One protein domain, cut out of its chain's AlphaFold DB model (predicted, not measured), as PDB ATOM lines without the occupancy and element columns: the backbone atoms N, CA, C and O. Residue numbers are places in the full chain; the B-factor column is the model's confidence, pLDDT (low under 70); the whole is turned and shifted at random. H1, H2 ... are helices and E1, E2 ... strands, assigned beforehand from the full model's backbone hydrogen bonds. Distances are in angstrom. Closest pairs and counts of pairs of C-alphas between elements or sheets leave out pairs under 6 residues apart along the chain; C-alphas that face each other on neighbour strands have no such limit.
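Overview. This is residues 4 to 134 of the 138 residues of an uncharacterized protein of Chitinophaga sp. ysch24 (UniProt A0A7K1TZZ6). A strongly twisted sheet of six strands has the helices H1, H2 and H3 on one face, making two layers, and no named helix on the other. H1 and H2 lie side by side, the short H3 covers another part of the sheet over E4, and a tail, residues 124 to 134 with H4, sticks out and adds to the length. The printed part has 131 residues, in the order H1, E1, E2, H2, E3, E4, E5, E6, H3, H4; the sheet runs E2, E1, E3, E4, E5, E6, all antiparallel. The class is mixed, helices and strands; the whole is only just compact, close to loose, with a radius of gyration of the C-alphas of 16.6 A and spans of 60 by 29 by 21 A.

Arrangement. E3, residues 61 to 69, E4, residues 72 to 81, E5, residues 85 to 95, and E6, residues 101 to 105, form a meander, each strand the antiparallel neighbour of the one before, joined as three hairpins. Within hydrogen-bond range are N 65 and O 76 at 2.8 A between E3 and E4, N 75 and O 92 at 2.8 A between E4 and E5, and N 93 and O 102 at 2.8 A between E5 and E6. E5 bends by 53 degrees at residue 89. E1, residues 27 to 30, is antiparallel to E3, with N 28 and O 66 at 2.8 A. The edge strand E2, residues 38 to 40, forms a hairpin with E1, with N 29 and O 38 at 2.8 A. H2, residues 42 to 53, is on the sheet; its closest C-alphas to E1 are those of Leu 42 and Tyr 27, 5.7 A apart. E2, H2 and E3 make a split strand-helix-strand unit, two strands running the same way with E1 between them in the sheet; its crossover is right-handed. H1, residues 4 to 20, touches H2, closest at the C-alphas of Ala 11 and Leu 46, 6.0 A, with a shallow tilt of 34.6 degrees, only just short of steep, opposite ways. H1 is on the sheet at a height of 5.8 A, over none of its strands. H3, residues 115 to 120, is over E4 at a height over the sheet of 9.3 A, slantwise at 41 degrees on the local plane, on the same face as H2. H4, residues 129 to 132, is not on the sheet and is apart from H3. In H1 and H2 every O i to N i+4 pair is within hydrogen-bond range, in H3 1 of 2, and H4 is too short for such a pair.

Along the chain. H1 begins at C-alpha 4 (-29.350, -22.759, -33.068) and is 24.1 A long; H2 is 16.3 A long. E3, E4 and E5 measure 26.0 A, 28.7 A and 29.5 A, and H4 ends at C-alpha 132 (-61.286, -39.933, 12.402).

Size, cuts and confidence. The C-alphas farthest apart, those of Gln 57 and Gly 134, are 60.9 A apart. The printed part has no cut and no long link. Residues 124 to 134 stand free, and the body without them spans 45 by 28 by 22 A. The mean pLDDT of the printed part is 86.0; residues 55 to 59 and 123 to 134 are under 70.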
ATOM      1  N   HIS A   4     -29.558 -22.661 -34.509       79.75
ATOM      2  CA  HIS A   4     -29.350 -22.759 -33.068       79.75
ATOM      3  C   HIS A   4     -30.133 -21.684 -32.318       79.75
ATOM      4  O   HIS A   4     -30.679 -21.952 -31.247       79.75
ATOM      5  N   LYS A   5     -30.242 -20.483 -32.899       84.19
ATOM      6  CA  LYS A   5     -31.046 -19.402 -32.326       84.19
ATOM      7  C   LYS A   5     -32.531 -19.770 -32.297       84.19
ATOM      8  O   LYS A   5     -33.147 -19.668 -31.247       84.19
ATOM      9  N   ILE A   6     -33.076 -20.288 -33.401       84.69
ATOM     10  CA  ILE A   6     -34.487 -20.721 -33.476       84.69
ATOM     11  C   ILE A   6     -34.778 -21.833 -32.460       84.69
ATOM     12  O   ILE A   6     -35.772 -21.787 -31.740       84.69
ATOM     13  N   ASN A   7     -33.897 -22.832 -32.381       86.00
ATOM     14  CA  ASN A   7     -34.015 -23.937 -31.431       86.00
ATOM     15  C   ASN A   7     -34.029 -23.430 -29.978       86.00
ATOM     16  O   ASN A   7     -34.854 -23.865 -29.171       86.00
ATOM     17  N   ARG A   8     -33.146 -22.483 -29.654       88.31
ATOM     18  CA  ARG A   8     -33.089 -21.855 -28.335       88.31
ATOM     19  C   ARG A   8     -34.360 -21.067 -28.019       88.31
ATOM     20  O   ARG A   8     -34.935 -21.294 -26.959       88.31
ATOM     21  N   ASP A   9     -34.808 -20.213 -28.935       90.44
ATOM     22  CA  ASP A   9     -36.015 -19.398 -28.760       90.44
ATOM     23  C   ASP A   9     -37.244 -20.307 -28.537       90.44
ATOM     24  O   ASP A   9     -37.990 -20.128 -27.576       90.44
ATOM     25  N   ASN A  10     -37.377 -21.388 -29.317       90.94
ATOM     26  CA  ASN A  10     -38.434 -22.393 -29.146       90.94
ATOM     27  C   ASN A  10     -38.407 -23.073 -27.764       90.94
ATOM     28  O   ASN A  10     -39.460 -23.344 -27.177       90.94
ATOM     29  N   ALA A  11     -37.216 -23.396 -27.248       92.62
ATOM     30  CA  ALA A  11     -37.064 -23.992 -25.923       92.62
ATOM     31  C   ALA A  11     -37.422 -22.999 -24.806       92.62
ATOM     32  O   ALA A  11     -38.106 -23.376 -23.852       92.62
ATOM     33  N   GLU A  12     -36.987 -21.743 -24.931       93.62
ATOM     34  CA  GLU A  12     -37.295 -20.667 -23.986       93.62
ATOM     35  C   GLU A  12     -38.804 -20.367 -23.957       93.62
ATOM     36  O   GLU A  12     -39.397 -20.310 -22.875       93.62
ATOM     37  N   ASP A  13     -39.458 -20.292 -25.116       93.38
ATOM     38  CA  ASP A  13     -40.902 -20.065 -25.231       93.38
ATOM     39  C   ASP A  13     -41.727 -21.194 -24.609       93.38
ATOM     40  O   ASP A  13     -42.683 -20.949 -23.858       93.38
ATOM     41  N   PHE A  14     -41.349 -22.445 -24.884       95.00
ATOM     42  CA  PHE A  14     -42.027 -23.611 -24.327       95.00
ATOM     43  C   PHE A  14     -41.830 -23.718 -22.810       95.00
ATOM     44  O   PHE A  14     -42.794 -23.940 -22.069       95.00
ATOM     45  N   ALA A  15     -40.605 -23.492 -22.328       94.31
ATOM     46  CA  ALA A  15     -40.322 -23.449 -20.898       94.31
ATOM     47  C   ALA A  15     -41.092 -22.316 -20.206       94.31
ATOM     48  O   ALA A  15     -41.704 -22.531 -19.157       94.31
ATOM     49  N   GLY A  16     -41.145 -21.135 -20.825       93.88
ATOM     50  CA  GLY A  16     -41.935 -20.002 -20.357       93.88
ATOM     51  C   GLY A  16     -43.430 -20.317 -20.290       93.88
ATOM     52  O   GLY A  16     -44.101 -19.941 -19.327       93.88
ATOM     53  N   LEU A  17     -43.970 -21.057 -21.265       94.56
ATOM     54  CA  LEU A  17     -45.359 -21.518 -21.243       94.56
ATOM     55  C   LEU A  17     -45.640 -22.423 -20.040       94.56
ATOM     56  O   LEU A  17     -46.601 -22.169 -19.310       94.56
ATOM     57  N   LEU A  18     -44.816 -23.448 -19.814       93.94
ATOM     58  CA  LEU A  18     -45.004 -24.369 -18.689       93.94
ATOM     59  C   LEU A  18     -44.837 -23.653 -17.341       93.94
ATOM     60  O   LEU A  18     -45.659 -23.840 -16.439       93.94
ATOM     61  N   TYR A  19     -43.873 -22.736 -17.244       92.69
ATOM     62  CA  TYR A  19     -43.674 -21.899 -16.064       92.69
ATOM     63  C   TYR A  19     -44.888 -21.007 -15.761       92.69
ATOM     64  O   TYR A  19     -45.332 -20.933 -14.609       92.69
ATOM     65  N   ARG A  20     -45.470 -20.359 -16.784       93.31
ATOM     66  CA  ARG A  20     -46.700 -19.551 -16.661       93.31
ATOM     67  C   ARG A  20     -47.905 -20.390 -16.247       93.31
ATOM     68  O   ARG A  20     -48.762 -19.908 -15.514       93.31
ATOM     69  N   LYS A  21     -47.964 -21.652 -16.680       92.56
ATOM     70  CA  LYS A  21     -48.990 -22.613 -16.252       92.56
ATOM     71  C   LYS A  21     -48.732 -23.177 -14.846       92.56
ATOM     72  O   LYS A  21     -49.581 -23.899 -14.335       92.56
ATOM     73  N   GLY A  22     -47.625 -22.816 -14.193       90.94
ATOM     74  CA  GLY A  22     -47.327 -23.179 -12.806       90.94
ATOM     75  C   GLY A  22     -46.510 -24.460 -12.639       90.94
ATOM     76  O   GLY A  22     -46.307 -24.896 -11.511       90.94
ATOM     77  N   TYR A  23     -46.009 -25.049 -13.726       91.38
ATOM     78  CA  TYR A  23     -45.116 -26.203 -13.673       91.38
ATOM     79  C   TYR A  23     -43.670 -25.707 -13.534       91.38
ATOM     80  O   TYR A  23     -43.009 -25.390 -14.521       91.38
ATOM     81  N   ARG A  24     -43.212 -25.521 -12.292       84.00
ATOM     82  CA  ARG A  24     -41.925 -24.857 -11.984       84.00
ATOM     83  C   ARG A  24     -40.855 -25.792 -11.429       84.00
ATOM     84  O   ARG A  24     -39.736 -25.350 -11.187       84.00
ATOM     85  N   ASP A  25     -41.209 -27.049 -11.205       80.19
ATOM     86  CA  ASP A  25     -40.344 -28.022 -10.556       80.19
ATOM     87  C   ASP A  25     -39.289 -28.596 -11.506       80.19
ATOM     88  O   ASP A  25     -39.159 -28.215 -12.673       80.19
ATOM     89  N   ARG A  26     -38.487 -29.526 -10.982       90.44
ATOM     90  CA  ARG A  26     -37.587 -30.329 -11.806       90.44
ATOM     91  C   ARG A  26     -38.384 -31.207 -12.762       90.44
ATOM     92  O   ARG A  26     -39.463 -31.707 -12.436       90.44
ATOM     93  N   TYR A  27     -37.796 -31.410 -13.930       95.44
ATOM     94  CA  TYR A  27     -38.331 -32.287 -14.950       95.44
ATOM     95  C   TYR A  27     -37.444 -33.510 -15.099       95.44
ATOM     96  O   TYR A  27     -36.244 -33.455 -14.829       95.44
ATOM     97  N   THR A  28     -38.048 -34.593 -15.558       95.44
ATOM     98  CA  THR A  28     -37.365 -35.750 -16.115       95.44
ATOM     99  C   THR A  28     -37.770 -35.863 -17.575       95.44
ATOM    100  O   THR A  28     -38.958 -35.813 -17.875       95.44
ATOM    101  N   ILE A  29     -36.809 -36.007 -18.479       94.75
ATOM    102  CA  ILE A  29     -37.044 -36.253 -19.900       94.75
ATOM    103  C   ILE A  29     -36.716 -37.713 -20.234       94.75
ATOM    104  O   ILE A  29     -35.741 -38.275 -19.725       94.75
ATOM    105  N   SER A  30     -37.542 -38.341 -21.066       93.00
ATOM    106  CA  SER A  30     -37.341 -39.713 -21.541       93.00
ATOM    107  C   SER A  30     -37.875 -39.926 -22.956       93.00
ATOM    108  O   SER A  30     -38.449 -39.025 -23.569       93.00
ATOM    109  N   ASP A  31     -37.684 -41.146 -23.462       83.25
ATOM    110  CA  ASP A  31     -38.288 -41.662 -24.696       83.25
ATOM    111  C   ASP A  31     -37.895 -40.912 -25.981       83.25
ATOM    112  O   ASP A  31     -38.633 -40.941 -26.962       83.25
ATOM    113  N   TYR A  32     -36.711 -40.288 -26.005       81.88
ATOM    114  CA  TYR A  32     -36.128 -39.702 -27.213       81.88
ATOM    115  C   TYR A  32     -34.786 -40.360 -27.547       81.88
ATOM    116  O   TYR A  32     -33.931 -40.569 -26.684       81.88
ATOM    117  N   GLY A  33     -34.604 -40.736 -28.815       73.38
ATOM    118  CA  GLY A  33     -33.318 -41.207 -29.338       73.38
ATOM    119  C   GLY A  33     -32.693 -42.432 -28.652       73.38
ATOM    120  O   GLY A  33     -31.489 -42.613 -28.792       73.38
ATOM    121  N   GLY A  34     -33.462 -43.234 -27.903       76.88
ATOM    122  CA  GLY A  34     -32.946 -44.380 -27.137       76.88
ATOM    123  C   GLY A  34     -32.076 -44.000 -25.930       76.88
ATOM    124  O   GLY A  34     -31.345 -44.845 -25.418       76.88
ATOM    125  N   ARG A  35     -32.116 -42.737 -25.486       79.25
ATOM    126  CA  ARG A  35     -31.295 -42.249 -24.373       79.25
ATOM    127  C   ARG A  35     -31.852 -42.643 -23.002       79.25
ATOM    128  O   ARG A  35     -33.066 -42.821 -22.855       79.25
ATOM    129  N   PRO A  36     -30.979 -42.758 -21.982       84.38
ATOM    130  CA  PRO A  36     -31.420 -42.941 -20.608       84.38
ATOM    131  C   PRO A  36     -32.237 -41.735 -20.137       84.38
ATOM    132  O   PRO A  36     -32.097 -40.625 -20.650       84.38
ATOM    133  N   LYS A  37     -33.074 -41.955 -19.121       91.25
ATOM    134  CA  LYS A  37     -33.831 -40.876 -18.483       91.25
ATOM    135  C   LYS A  37     -32.874 -39.856 -17.874       91.25
ATOM    136  O   LYS A  37     -31.924 -40.235 -17.191       91.25
ATOM    137  N   GLN A  38     -33.161 -38.578 -18.073       92.00
ATOM    138  CA  GLN A  38     -32.375 -37.479 -17.516       92.00
ATOM    139  C   GLN A  38     -33.272 -36.558 -16.712       92.00
ATOM    140  O   GLN A  38     -34.416 -36.337 -17.092       92.00
ATOM    141  N   SER A  39     -32.753 -35.995 -15.624       94.19
ATOM    142  CA  SER A  39     -33.513 -35.110 -14.745       94.19
ATOM    143  C   SER A  39     -32.756 -33.816 -14.499       94.19
ATOM    144  O   SER A  39     -31.552 -33.829 -14.257       94.19
ATOM    145  N   GLY A  40     -33.464 -32.691 -14.517       94.06
ATOM    146  CA  GLY A  40     -32.846 -31.379 -14.386       94.06
ATOM    147  C   GLY A  40     -33.812 -30.219 -14.630       94.06
ATOM    148  O   GLY A  40     -35.032 -30.413 -14.674       94.06
ATOM    149  N   PRO A  41     -33.279 -28.992 -14.752       93.69
ATOM    150  CA  PRO A  41     -34.034 -27.831 -15.204       93.69
ATOM    151  C   PRO A  41     -34.566 -28.047 -16.623       93.69
ATOM    152  O   PRO A  41     -33.817 -28.458 -17.507       93.69
ATOM    153  N   LEU A  42     -35.836 -27.705 -16.856       93.62
ATOM    154  CA  LEU A  42     -36.511 -27.927 -18.139       93.62
ATOM    155  C   LEU A  42     -35.704 -27.404 -19.334       93.62
ATOM    156  O   LEU A  42     -35.492 -28.124 -20.299       93.62
ATOM    157  N   LEU A  43     -35.208 -26.172 -19.242       92.75
ATOM    158  CA  LEU A  43     -34.466 -25.514 -20.319       92.75
ATOM    159  C   LEU A  43     -33.187 -26.277 -20.709       92.75
ATOM    160  O   LEU A  43     -32.870 -26.376 -21.892       92.75
ATOM    161  N   GLN A  44     -32.493 -26.875 -19.735       92.06
ATOM    162  CA  GLN A  44     -31.310 -27.703 -19.999       92.06
ATOM    163  C   GLN A  44     -31.689 -29.010 -20.705       92.06
ATOM    164  O   GLN A  44     -31.036 -29.390 -21.673       92.06
ATOM    165  N   LEU A  45     -32.775 -29.656 -20.268       93.31
ATOM    166  CA  LEU A  45     -33.269 -30.891 -20.886       93.31
ATOM    167  C   LEU A  45     -33.738 -30.661 -22.330       93.31
ATOM    168  O   LEU A  45     -33.449 -31.467 -23.211       93.31
ATOM    169  N   LEU A  46     -34.424 -29.544 -22.591       93.06
ATOM    170  CA  LEU A  46     -34.849 -29.167 -23.941       93.06
ATOM    171  C   LEU A  46     -33.650 -28.851 -24.841       93.06
ATOM    172  O   LEU A  46     -33.631 -29.275 -25.993       93.06
ATOM    173  N   ALA A  47     -32.635 -28.154 -24.325       90.88
ATOM    174  CA  ALA A  47     -31.414 -27.886 -25.080       90.88
ATOM    175  C   ALA A  47     -30.686 -29.185 -25.462       90.88
ATOM    176  O   ALA A  47     -30.239 -29.327 -26.598       90.88
ATOM    177  N   GLU A  48     -30.600 -30.158 -24.551       89.38
ATOM    178  CA  GLU A  48     -30.007 -31.464 -24.857       89.38
ATOM    179  C   GLU A  48     -30.826 -32.250 -25.892       89.38
ATOM    180  O   GLU A  48     -30.253 -32.815 -26.827       89.38
ATOM    181  N   PHE A  49     -32.156 -32.238 -25.772       90.69
ATOM    182  CA  PHE A  49     -33.052 -32.820 -26.770       90.69
ATOM    183  C   PHE A  49     -32.823 -32.206 -28.163       90.69
ATOM    184  O   PHE A  49     -32.668 -32.930 -29.145       90.69
ATOM    185  N   LEU A  50     -32.723 -30.879 -28.257       89.56
ATOM    186  CA  LEU A  50     -32.530 -30.180 -29.533       89.56
ATOM    187  C   LEU A  50     -31.159 -30.439 -30.158       89.56
ATOM    188  O   LEU A  50     -31.076 -30.631 -31.368       89.56
ATOM    189  N   ARG A  51     -30.097 -30.526 -29.348       86.31
ATOM    190  CA  ARG A  51     -28.758 -30.916 -29.827       86.31
ATOM    191  C   ARG A  51     -28.754 -32.299 -30.473       86.31
ATOM    192  O   ARG A  51     -27.969 -32.555 -31.377       86.31
ATOM    193  N   HIS A  52     -29.611 -33.202 -29.999       82.81
ATOM    194  CA  HIS A  52     -29.784 -34.523 -30.603       82.81
ATOM    195  C   HIS A  52     -30.631 -34.466 -31.880       82.81
ATOM    196  O   HIS A  52     -30.335 -35.149 -32.861       82.81
ATOM    197  N   PHE A  53     -31.654 -33.615 -31.883       81.12
ATOM    198  CA  PHE A  53     -32.545 -33.420 -33.019       81.12
ATOM    199  C   PHE A  53     -31.857 -32.780 -34.240       81.12
ATOM    200  O   PHE A  53     -32.204 -33.101 -35.374       81.12
ATOM    201  N   GLU A  54     -30.858 -31.913 -34.042       76.50
ATOM    202  CA  GLU A  54     -30.140 -31.206 -35.121       76.50
ATOM    203  C   GLU A  54     -29.532 -32.135 -36.195       76.50
ATOM    204  O   GLU A  54     -29.344 -31.709 -37.333       76.50
ATOM    205  N   GLY A  55     -29.317 -33.421 -35.887       66.62
ATOM    206  CA  GLY A  55     -28.854 -34.429 -36.849       66.62
ATOM    207  C   GLY A  55     -29.949 -35.161 -37.643       66.62
ATOM    208  O   GLY A  55     -29.620 -35.979 -38.501       66.62
ATOM    209  N   LYS A  56     -31.241 -34.927 -37.370       66.81
ATOM    210  CA  LYS A  56     -32.365 -35.723 -37.900       66.81
ATOM    211  C   LYS A  56     -33.485 -34.828 -38.441       66.81
ATOM    212  O   LYS A  56     -34.506 -34.611 -37.802       66.81
ATOM    213  N   GLN A  57     -33.299 -34.301 -39.648       61.53
ATOM    214  CA  GLN A  57     -34.102 -33.184 -40.170       61.53
ATOM    215  C   GLN A  57     -35.542 -33.499 -40.630       61.53
ATOM    216  O   GLN A  57     -36.272 -32.563 -40.937       61.53
ATOM    217  N   LEU A  58     -35.990 -34.759 -40.711       60.66
ATOM    218  CA  LEU A  58     -37.180 -35.085 -41.526       60.66
ATOM    219  C   LEU A  58     -38.438 -35.538 -40.770       60.66
ATOM    220  O   LEU A  58     -39.513 -35.538 -41.365       60.66
ATOM    221  N   ALA A  59     -38.358 -35.903 -39.487       68.31
ATOM    222  CA  ALA A  59     -39.513 -36.421 -38.748       68.31
ATOM    223  C   ALA A  59     -39.724 -35.680 -37.421       68.31
ATOM    224  O   ALA A  59     -38.738 -35.356 -36.760       68.31
ATOM    225  N   PRO A  60     -40.981 -35.448 -36.989       71.00
ATOM    226  CA  PRO A  60     -41.247 -34.950 -35.648       71.00
ATOM    227  C   PRO A  60     -40.675 -35.923 -34.614       71.00
ATOM    228  O   PRO A  60     -41.113 -37.076 -34.545       71.00
ATOM    229  N   GLU A  61     -39.711 -35.475 -33.810       86.12
ATOM    230  CA  GLU A  61     -39.254 -36.269 -32.670       86.12
ATOM    231  C   GLU A  61     -40.207 -36.067 -31.497       86.12
ATOM    232  O   GLU A  61     -40.782 -34.994 -31.293       86.12
ATOM    233  N   LYS A  62     -40.394 -37.143 -30.737       91.31
ATOM    234  CA  LYS A  62     -41.210 -37.154 -29.533       91.31
ATOM    235  C   LYS A  62     -40.313 -37.341 -28.324       91.31
ATOM    236  O   LYS A  62     -39.301 -38.033 -28.400       91.31
ATOM    237  N   CYS A  63     -40.713 -36.744 -27.217       93.62
ATOM    238  CA  CYS A  63     -40.146 -36.999 -25.908       93.62
ATOM    239  C   CYS A  63     -41.253 -36.991 -24.859       93.62
ATOM    240  O   CYS A  63     -42.331 -36.423 -25.051       93.62
ATOM    241  N   THR A  64     -40.973 -37.624 -23.731       95.94
ATOM    242  CA  THR A  64     -41.826 -37.561 -22.551       95.94
ATOM    243  C   THR A  64     -41.170 -36.632 -21.541       95.94
ATOM    244  O   THR A  64     -39.995 -36.806 -21.225       95.94
ATOM    245  N   LEU A  65     -41.920 -35.671 -21.006       96.19
ATOM    246  CA  LEU A  65     -41.515 -34.842 -19.874       96.19
ATOM    247  C   LEU A  65     -42.343 -35.207 -18.648       96.19
ATOM    248  O   LEU A  65     -43.566 -35.152 -18.674       96.19
ATOM    249  N   GLU A  66     -41.689 -35.523 -17.546       95.25
ATOM    250  CA  GLU A  66     -42.330 -35.817 -16.270       95.25
ATOM    251  C   GLU A  66     -41.955 -34.746 -15.252       95.25
ATOM    252  O   GLU A  66     -40.800 -34.350 -15.143       95.25
ATOM    253  N   THR A  67     -42.927 -34.277 -14.485       94.94
ATOM    254  CA  THR A  67     -42.717 -33.371 -13.355       94.94
ATOM    255  C   THR A  67     -43.720 -33.695 -12.256       94.94
ATOM    256  O   THR A  67     -44.607 -34.539 -12.421       94.94
ATOM    257  N   ARG A  68     -43.587 -33.042 -11.109       90.62
ATOM    258  CA  ARG A  68     -44.515 -33.187  -9.991       90.62
ATOM    259  C   ARG A  68     -45.029 -31.822  -9.592       90.62
ATOM    260  O   ARG A  68     -44.362 -30.824  -9.809       90.62
ATOM    261  N   TYR A  69     -46.231 -31.802  -9.043       86.75
ATOM    262  CA  TYR A  69     -46.822 -30.626  -8.431       86.75
ATOM    263  C   TYR A  69     -47.624 -31.078  -7.209       86.75
ATOM    264  O   TYR A  69     -48.646 -31.757  -7.337       86.75
ATOM    265  N   PHE A  70     -47.142 -30.749  -6.008       84.56
ATOM    266  CA  PHE A  70     -47.642 -31.318  -4.749       84.56
ATOM    267  C   PHE A  70     -47.725 -32.860  -4.799       84.56
ATOM    268  O   PHE A  70     -46.712 -33.517  -4.997       84.56
ATOM    269  N   ASN A  71     -48.920 -33.444  -4.628       85.38
ATOM    270  CA  ASN A  71     -49.160 -34.898  -4.632       85.38
ATOM    271  C   ASN A  71     -49.614 -35.418  -6.008       85.38
ATOM    272  O   ASN A  71     -50.316 -36.432  -6.091       85.38
ATOM    273  N   VAL A  72     -49.319 -34.671  -7.073       89.56
ATOM    274  CA  VAL A  72     -49.761 -34.973  -8.432       89.56
ATOM    275  C   VAL A  72     -48.542 -35.105  -9.338       89.56
ATOM    276  O   VAL A  72     -47.799 -34.148  -9.549       89.56
ATOM    277  N   ALA A  73     -48.355 -36.294  -9.902       92.38
ATOM    278  CA  ALA A  73     -47.381 -36.539 -10.951       92.38
ATOM    279  C   ALA A  73     -47.985 -36.153 -12.307       92.38
ATOM    280  O   ALA A  73     -49.103 -36.547 -12.644       92.38
ATOM    281  N   CYS A  74     -47.238 -35.372 -13.078       94.12
ATOM    282  CA  CYS A  74     -47.624 -34.883 -14.391       94.12
ATOM    283  C   CYS A  74     -46.659 -35.446 -15.431       94.12
ATOM    284  O   CYS A  74     -45.454 -35.241 -15.329       94.12
ATOM    285  N   ARG A  75     -47.192 -36.124 -16.441       95.75
ATOM    286  CA  ARG A  75     -46.458 -36.622 -17.603       95.75
ATOM    287  C   ARG A  75     -46.983 -35.918 -18.846       95.75
ATOM    288  O   ARG A  75     -48.186 -35.935 -19.081       95.75
ATOM    289  N   PHE A  76     -46.105 -35.336 -19.640       96.38
ATOM    290  CA  PHE A  76     -46.405 -34.672 -20.899       96.38
ATOM    291  C   PHE A  76     -45.749 -35.455 -22.027       96.38
ATOM    292  O   PHE A  76     -44.533 -35.623 -22.030       96.38
ATOM    293  N   ASP A  77     -46.544 -35.900 -22.986       96.19
ATOM    294  CA  ASP A  77     -46.038 -36.456 -24.232       96.19
ATOM    295  C   ASP A  77     -45.917 -35.285 -25.220       96.19
ATOM    296  O   ASP A  77     -46.917 -34.648 -25.582       96.19
ATOM    297  N   VAL A  78     -44.681 -34.944 -25.582       95.44
ATOM    298  CA  VAL A  78     -44.318 -33.736 -26.331       95.44
ATOM    299  C   VAL A  78     -43.751 -34.126 -27.687       95.44
ATOM    300  O   VAL A  78     -42.920 -35.026 -27.783       95.44
ATOM    301  N   SER A  79     -44.176 -33.436 -28.738       93.12
ATOM    302  CA  SER A  79     -43.561 -33.500 -30.060       93.12
ATOM    303  C   SER A  79     -42.828 -32.205 -30.382       93.12
ATOM    304  O   SER A  79     -43.218 -31.121 -29.943       93.12
ATOM    305  N   TYR A  80     -41.761 -32.319 -31.165       91.50
ATOM    306  CA  TYR A  80     -41.010 -31.188 -31.690       91.50
ATOM    307  C   TYR A  80     -40.962 -31.229 -33.214       91.50
ATOM    308  O   TYR A  80     -40.706 -32.270 -33.819       91.50
ATOM    309  N   ASN A  81     -41.184 -30.072 -33.835       88.31
ATOM    310  CA  ASN A  81     -40.939 -29.830 -35.252       88.31
ATOM    311  C   ASN A  81     -40.271 -28.457 -35.395       88.31
ATOM    312  O   ASN A  81     -40.692 -27.508 -34.742       88.31
ATOM    313  N   GLN A  82     -39.284 -28.323 -36.281       83.38
ATOM    314  CA  GLN A  82     -38.600 -27.054 -36.557       83.38
ATOM    315  C   GLN A  82     -39.555 -25.910 -36.922       83.38
ATOM    316  O   GLN A  82     -39.287 -24.766 -36.571       83.38
ATOM    317  N   VAL A  83     -40.668 -26.212 -37.600       84.12
ATOM    318  CA  VAL A  83     -41.637 -25.197 -38.049       84.12
ATOM    319  C   VAL A  83     -42.554 -24.735 -36.914       84.12
ATOM    320  O   VAL A  83     -42.843 -23.550 -36.799       84.12
ATOM    321  N   ASN A  84     -43.025 -25.668 -36.082       84.88
ATOM    322  CA  ASN A  84     -44.070 -25.404 -35.081       84.88
ATOM    323  C   ASN A  84     -43.543 -25.340 -33.638       84.88
ATOM    324  O   ASN A  84     -44.316 -25.077 -32.718       84.88
ATOM    325  N   GLY A  85     -42.259 -25.622 -33.428       90.94
ATOM    326  CA  GLY A  85     -41.648 -25.736 -32.111       90.94
ATOM    327  C   GLY A  85     -42.148 -26.947 -31.320       90.94
ATOM    328  O   GLY A  85     -42.533 -27.980 -31.879       90.94
ATOM    329  N   PHE A  86     -42.117 -26.820 -29.992       94.31
ATOM    330  CA  PHE A  86     -42.601 -27.844 -29.067       94.31
ATOM    331  C   PHE A  86     -44.119 -27.797 -28.906       94.31
ATOM    332  O   PHE A  86     -44.721 -26.747 -28.659       94.31
ATOM    333  N   LYS A  87     -44.741 -28.970 -28.934       95.12
ATOM    334  CA  LYS A  87     -46.174 -29.143 -28.739       95.12
ATOM    335  C   LYS A  87     -46.441 -30.266 -27.752       95.12
ATOM    336  O   LYS A  87     -45.926 -31.364 -27.909       95.12
ATOM    337  N   VAL A  88     -47.300 -30.017 -26.768       96.12
ATOM    338  CA  VAL A  88     -47.830 -31.092 -25.924       96.12
ATOM    339  C   VAL A  88     -48.995 -31.749 -26.650       96.12
ATOM    340  O   VAL A  88     -50.027 -31.117 -26.872       96.12
ATOM    341  N   ASP A  89     -48.846 -33.020 -27.005       94.75
ATOM    342  CA  ASP A  89     -49.912 -33.798 -27.638       94.75
ATOM    343  C   ASP A  89     -50.852 -34.400 -26.593       94.75
ATOM    344  O   ASP A  89     -52.075 -34.426 -26.769       94.75
ATOM    345  N   GLN A  90     -50.282 -34.860 -25.481       96.38
ATOM    346  CA  GLN A  90     -51.024 -35.494 -24.404       96.38
ATOM    347  C   GLN A  90     -50.418 -35.144 -23.044       96.38
ATOM    348  O   GLN A  90     -49.210 -34.986 -22.901       96.38
ATOM    349  N   MET A  91     -51.268 -35.044 -22.029       96.00
ATOM    350  CA  MET A  91     -50.861 -34.962 -20.634       96.00
ATOM    351  C   MET A  91     -51.565 -36.042 -19.837       96.00
ATOM    352  O   MET A  91     -52.782 -36.181 -19.911       96.00
ATOM    353  N   THR A  92     -50.811 -36.764 -19.029       95.31
ATOM    354  CA  THR A  92     -51.324 -37.702 -18.045       95.31
ATOM    355  C   THR A  92     -51.030 -37.172 -16.653       95.31
ATOM    356  O   THR A  92     -49.914 -36.764 -16.343       95.31
ATOM    357  N   VAL A  93     -52.053 -37.165 -15.814       94.00
ATOM    358  CA  VAL A  93     -52.030 -36.612 -14.467       94.00
ATOM    359  C   VAL A  93     -52.410 -37.719 -13.511       94.00
ATOM    360  O   VAL A  93     -53.462 -38.332 -13.678       94.00
ATOM    361  N   LYS A  94     -51.562 -37.977 -12.523       93.00
ATOM    362  CA  LYS A  94     -51.721 -39.086 -11.588       93.00
ATOM    363  C   LYS A  94     -51.613 -38.594 -10.151       93.00
ATOM    364  O   LYS A  94     -50.606 -37.996  -9.781       93.00
ATOM    365  N   GLN A  95     -52.628 -38.860  -9.335       90.56
ATOM    366  CA  GLN A  95     -52.586 -38.574  -7.905       90.56
ATOM    367  C   GLN A  95     -51.816 -39.683  -7.182       90.56
ATOM    368  O   GLN A  95     -52.170 -40.856  -7.266       90.56
ATOM    369  N   GLU A  96     -50.769 -39.323  -6.440       85.88
ATOM    370  CA  GLU A  96     -49.873 -40.311  -5.817       85.88
ATOM    371  C   GLU A  96     -50.557 -41.122  -4.704       85.88
ATOM    372  O   GLU A  96     -50.236 -42.288  -4.503       85.88
ATOM    373  N   LYS A  97     -51.524 -40.524  -3.995       83.88
ATOM    374  CA  LYS A  97     -52.179 -41.150  -2.831       83.88
ATOM    375  C   LYS A  97     -53.275 -42.149  -3.191       83.88
ATOM    376  O   LYS A  97     -53.401 -43.172  -2.532       83.88
ATOM    377  N   THR A  98     -54.099 -41.820  -4.178       83.44
ATOM    378  CA  THR A  98     -55.251 -42.638  -4.601       83.44
ATOM    379  C   THR A  98     -54.925 -43.494  -5.816       83.44
ATOM    380  O   THR A  98     -55.704 -44.374  -6.166       83.44
ATOM    381  N   ASN A  99     -53.783 -43.236  -6.467       84.19
ATOM    382  CA  ASN A  99     -53.398 -43.826  -7.744       84.19
ATOM    383  C   ASN A  99     -54.368 -43.476  -8.896       84.19
ATOM    384  O   ASN A  99     -54.252 -44.049  -9.978       84.19
ATOM    385  N   GLU A 100     -55.297 -42.532  -8.694       88.12
ATOM    386  CA  GLU A 100     -56.209 -42.064  -9.738       88.12
ATOM    387  C   GLU A 100     -55.436 -41.359 -10.849       88.12
ATOM    388  O   GLU A 100     -54.582 -40.505 -10.594       88.12
ATOM    389  N   GLN A 101     -55.768 -41.688 -12.096       92.81
ATOM    390  CA  GLN A 101     -55.122 -41.134 -13.276       92.81
ATOM    391  C   GLN A 101     -56.153 -40.547 -14.237       92.81
ATOM    392  O   GLN A 101     -57.213 -41.126 -14.467       92.81
ATOM    393  N   ARG A 102     -55.817 -39.407 -14.840       92.00
ATOM    394  CA  ARG A 102     -56.573 -38.794 -15.933       92.00
ATOM    395  C   ARG A 102     -55.633 -38.414 -17.062       92.00
ATOM    396  O   ARG A 102     -54.545 -37.904 -16.808       92.00
ATOM    397  N   SER A 103     -56.067 -38.626 -18.296       94.25
ATOM    398  CA  SER A 103     -55.298 -38.274 -19.489       94.25
ATOM    399  C   SER A 103     -56.084 -37.294 -20.351       94.25
ATOM    400  O   SER A 103     -57.287 -37.445 -20.550       94.25
ATOM    401  N   TYR A 104     -55.387 -36.291 -20.870       93.50
ATOM    402  CA  TYR A 104     -55.922 -35.201 -21.672       93.50
ATOM    403  C   TYR A 104     -55.144 -35.127 -22.974       93.50
ATOM    404  O   TYR A 104     -53.920 -35.222 -22.963       93.50
ATOM    405  N   ARG A 105     -55.841 -34.938 -24.091       94.75
ATOM    406  CA  ARG A 105     -55.219 -34.723 -25.401       94.75
ATOM    407  C   ARG A 105     -55.451 -33.294 -25.841       94.75
ATOM    408  O   ARG A 105     -56.558 -32.780 -25.685       94.75
ATOM    409  N   PHE A 106     -54.429 -32.677 -26.418       92.44
ATOM    410  CA  PHE A 106     -54.483 -31.275 -26.810       92.44
ATOM    411  C   PHE A 106     -54.217 -31.112 -28.297       92.44
ATOM    412  O   PHE A 106     -53.333 -31.736 -28.887       92.44
ATOM    413  N   ARG A 107     -54.993 -30.220 -28.913       91.56
ATOM    414  CA  ARG A 107     -54.706 -29.734 -30.264       91.56
ATOM    415  C   ARG A 107     -53.688 -28.598 -30.217       91.56
ATOM    416  O   ARG A 107     -52.875 -28.488 -31.128       91.56
ATOM    417  N   HIS A 108     -53.703 -27.804 -29.146       91.25
ATOM    418  CA  HIS A 108     -52.849 -26.629 -28.986       91.25
ATOM    419  C   HIS A 108     -52.365 -26.453 -27.540       91.25
ATOM    420  O   HIS A 108     -53.108 -26.714 -26.596       91.25
ATOM    421  N   ASN A 109     -51.164 -25.893 -27.360       91.50
ATOM    422  CA  ASN A 109     -50.558 -25.700 -26.034       91.50
ATOM    423  C   ASN A 109     -51.357 -24.755 -25.113       91.50
ATOM    424  O   ASN A 109     -51.278 -24.876 -23.892       91.50
ATOM    425  N   HIS A 110     -52.159 -23.825 -25.647       90.31
ATOM    426  CA  HIS A 110     -52.966 -22.926 -24.807       90.31
ATOM    427  C   HIS A 110     -54.042 -23.673 -23.999       90.31
ATOM    428  O   HIS A 110     -54.419 -23.210 -22.919       90.31
ATOM    429  N   GLN A 111     -54.474 -24.843 -24.488       91.56
ATOM    430  CA  GLN A 111     -55.466 -25.716 -23.855       91.56
ATOM    431  C   GLN A 111     -54.922 -26.438 -22.613       91.56
ATOM    432  O   GLN A 111     -55.698 -27.036 -21.872       91.56
ATOM    433  N   LEU A 112     -53.605 -26.384 -22.372       92.75
ATOM    434  CA  LEU A 112     -53.001 -27.012 -21.202       92.75
ATOM    435  C   LEU A 112     -53.585 -26.416 -19.915       92.75
ATOM    436  O   LEU A 112     -53.567 -25.187 -19.749       92.75
ATOM    437  N   PRO A 113     -54.076 -27.250 -18.982       92.12
ATOM    438  CA  PRO A 113     -54.515 -26.768 -17.683       92.12
ATOM    439  C   PRO A 113     -53.326 -26.198 -16.904       92.12
ATOM    440  O   PRO A 113     -52.172 -26.572 -17.129       92.12
ATOM    441  N   GLY A 114     -53.603 -25.276 -15.985       91.62
ATOM    442  CA  GLY A 114     -52.604 -24.838 -15.013       91.62
ATOM    443  C   GLY A 114     -52.393 -25.893 -13.925       91.62
ATOM    444  O   GLY A 114     -53.323 -26.623 -13.580       91.62
ATOM    445  N   ALA A 115     -51.200 -25.936 -13.336       89.38
ATOM    446  CA  ALA A 115     -50.840 -26.878 -12.277       89.38
ATOM    447  C   ALA A 115     -51.796 -26.793 -11.069       89.38
ATOM    448  O   ALA A 115     -52.256 -27.812 -10.554       89.38
ATOM    449  N   ALA A 116     -52.196 -25.577 -10.680       85.62
ATOM    450  CA  ALA A 116     -53.171 -25.348  -9.610       85.62
ATOM    451  C   ALA A 116     -54.571 -25.911  -9.929       85.62
ATOM    452  O   ALA A 116     -55.271 -26.391  -9.037       85.62
ATOM    453  N   THR A 117     -54.975 -25.915 -11.203       87.31
ATOM    454  CA  THR A 117     -56.239 -26.533 -11.622       87.31
ATOM    455  C   THR A 117     -56.197 -28.042 -11.397       87.31
ATOM    456  O   THR A 117     -57.181 -28.615 -10.942       87.31
ATOM    457  N   LEU A 118     -55.046 -28.684 -11.627       84.69
ATOM    458  CA  LEU A 118     -54.895 -30.131 -11.458       84.69
ATOM    459  C   LEU A 118     -55.072 -30.584 -10.014       84.69
ATOM    460  O   LEU A 118     -55.681 -31.624  -9.775       84.69
ATOM    461  N   SER A 119     -54.598 -29.797  -9.045       72.69
ATOM    462  CA  SER A 119     -54.805 -30.111  -7.628       72.69
ATOM    463  C   SER A 119     -56.275 -30.054  -7.203       72.69
ATOM    464  O   SER A 119     -56.637 -30.699  -6.225       72.69
ATOM    465  N   GLY A 120     -57.113 -29.311  -7.936       75.44
ATOM    466  CA  GLY A 120     -58.559 -29.250  -7.710       75.44
ATOM    467  C   GLY A 120     -59.343 -30.386  -8.376       75.44
ATOM    468  O   GLY A 120     -60.506 -30.589  -8.047       75.44
ATOM    469  N   LEU A 121     -58.729 -31.140  -9.296       75.94
ATOM    470  CA  LEU A 121     -59.395 -32.242 -10.002       75.94
ATOM    471  C   LEU A 121     -59.538 -33.505  -9.157       75.94
ATOM    472  O   LEU A 121     -60.369 -34.359  -9.478       75.94
ATOM    473  N   PHE A 122     -58.727 -33.620  -8.109       75.88
ATOM    474  CA  PHE A 122     -58.760 -34.739  -7.188       75.88
ATOM    475  C   PHE A 122     -59.393 -34.296  -5.869       75.88
ATOM    476  O   PHE A 122     -58.999 -33.255  -5.331       75.88
ATOM    477  N   PRO A 123     -60.355 -35.060  -5.328       66.69
ATOM    478  CA  PRO A 123     -60.999 -34.710  -4.074       66.69
ATOM    479  C   PRO A 123     -59.949 -34.599  -2.963       66.69
ATOM    480  O   PRO A 123     -59.176 -35.523  -2.697       66.69
ATOM    481  N   GLN A 124     -59.901 -33.432  -2.324       65.56
ATOM    482  CA  GLN A 124     -59.151 -33.258  -1.086       65.56
ATOM    483  C   GLN A 124     -59.922 -33.980   0.029       65.56
ATOM    484  O   GLN A 124     -61.151 -33.857   0.076       65.56
ATOM    485  N   PRO A 125     -59.243 -34.704   0.936       62.03
ATOM    486  CA  PRO A 125     -59.914 -35.290   2.088       62.03
ATOM    487  C   PRO A 125     -60.599 -34.182   2.887       62.03
ATOM    488  O   PRO A 125     -60.012 -33.116   3.121       62.03
ATOM    489  N   LYS A 126     -61.848 -34.419   3.286       67.44
ATOM    490  CA  LYS A 126     -62.639 -33.411   3.996       67.44
ATOM    491  C   LYS A 126     -61.972 -33.107   5.348       67.44
ATOM    492  O   LYS A 126     -61.410 -34.013   5.966       67.44
ATOM    493  N   PRO A 127     -62.034 -31.865   5.864       64.88
ATOM    494  CA  PRO A 127     -61.352 -31.494   7.112       64.88
ATOM    495  C   PRO A 127     -61.666 -32.409   8.313       64.88
ATOM    496  O   PRO A 127     -60.790 -32.669   9.140       64.88
ATOM    497  N   TRP A 128     -62.882 -32.960   8.381       65.25
ATOM    498  CA  TRP A 128     -63.319 -33.882   9.434       65.25
ATOM    499  C   TRP A 128     -62.788 -35.318   9.276       65.25
ATOM    500  O   TRP A 128     -62.649 -36.022  10.273       65.25
ATOM    501  N   GLU A 129     -62.389 -35.754   8.076       63.12
ATOM    502  CA  GLU A 129     -61.774 -37.079   7.869       63.12
ATOM    503  C   GLU A 129     -60.397 -37.173   8.545       63.12
ATOM    504  O   GLU A 129     -59.963 -38.255   8.942       63.12
ATOM    505  N   ARG A 130     -59.722 -36.033   8.760       58.00
ATOM    506  CA  ARG A 130     -58.476 -35.973   9.545       58.00
ATOM    507  C   ARG A 130     -58.695 -36.292  11.026       58.00
ATOM    508  O   ARG A 130     -57.779 -36.796  11.664       58.00
ATOM    509  N   HIS A 131     -59.891 -36.034  11.558       57.19
ATOM    510  CA  HIS A 131     -60.212 -36.265  12.970       57.19
ATOM    511  C   HIS A 131     -60.545 -37.737  13.264       57.19
ATOM    512  O   HIS A 131     -60.381 -38.187  14.395       57.19
ATOM    513  N   LEU A 132     -60.940 -38.514  12.248       55.44
ATOM    514  CA  LEU A 132     -61.286 -39.933  12.402       55.44
ATOM    515  C   LEU A 132     -60.062 -40.862  12.489       55.44
ATOM    516  O   LEU A 132     -60.170 -41.944  13.051       55.44
ATOM    517  N   ARG A 133     -58.873 -40.450  12.019       56.09
ATOM    518  CA  ARG A 133     -57.641 -41.265  12.148       56.09
ATOM    519  C   ARG A 133     -56.989 -41.227  13.539       56.09
ATOM    520  O   ARG A 133     -56.030 -41.955  13.761       56.09
ATOM    521  N   GLY A 134     -57.484 -40.393  14.457       52.84
ATOM    522  CA  GLY A 134     -56.939 -40.245  15.815       52.84
ATOM    523  C   GLY A 134     -57.747 -40.928  16.924       52.84
ATOM    524  O   GLY A 134     -57.319 -40.907  18.076       52.84
TER     525      GLY A 134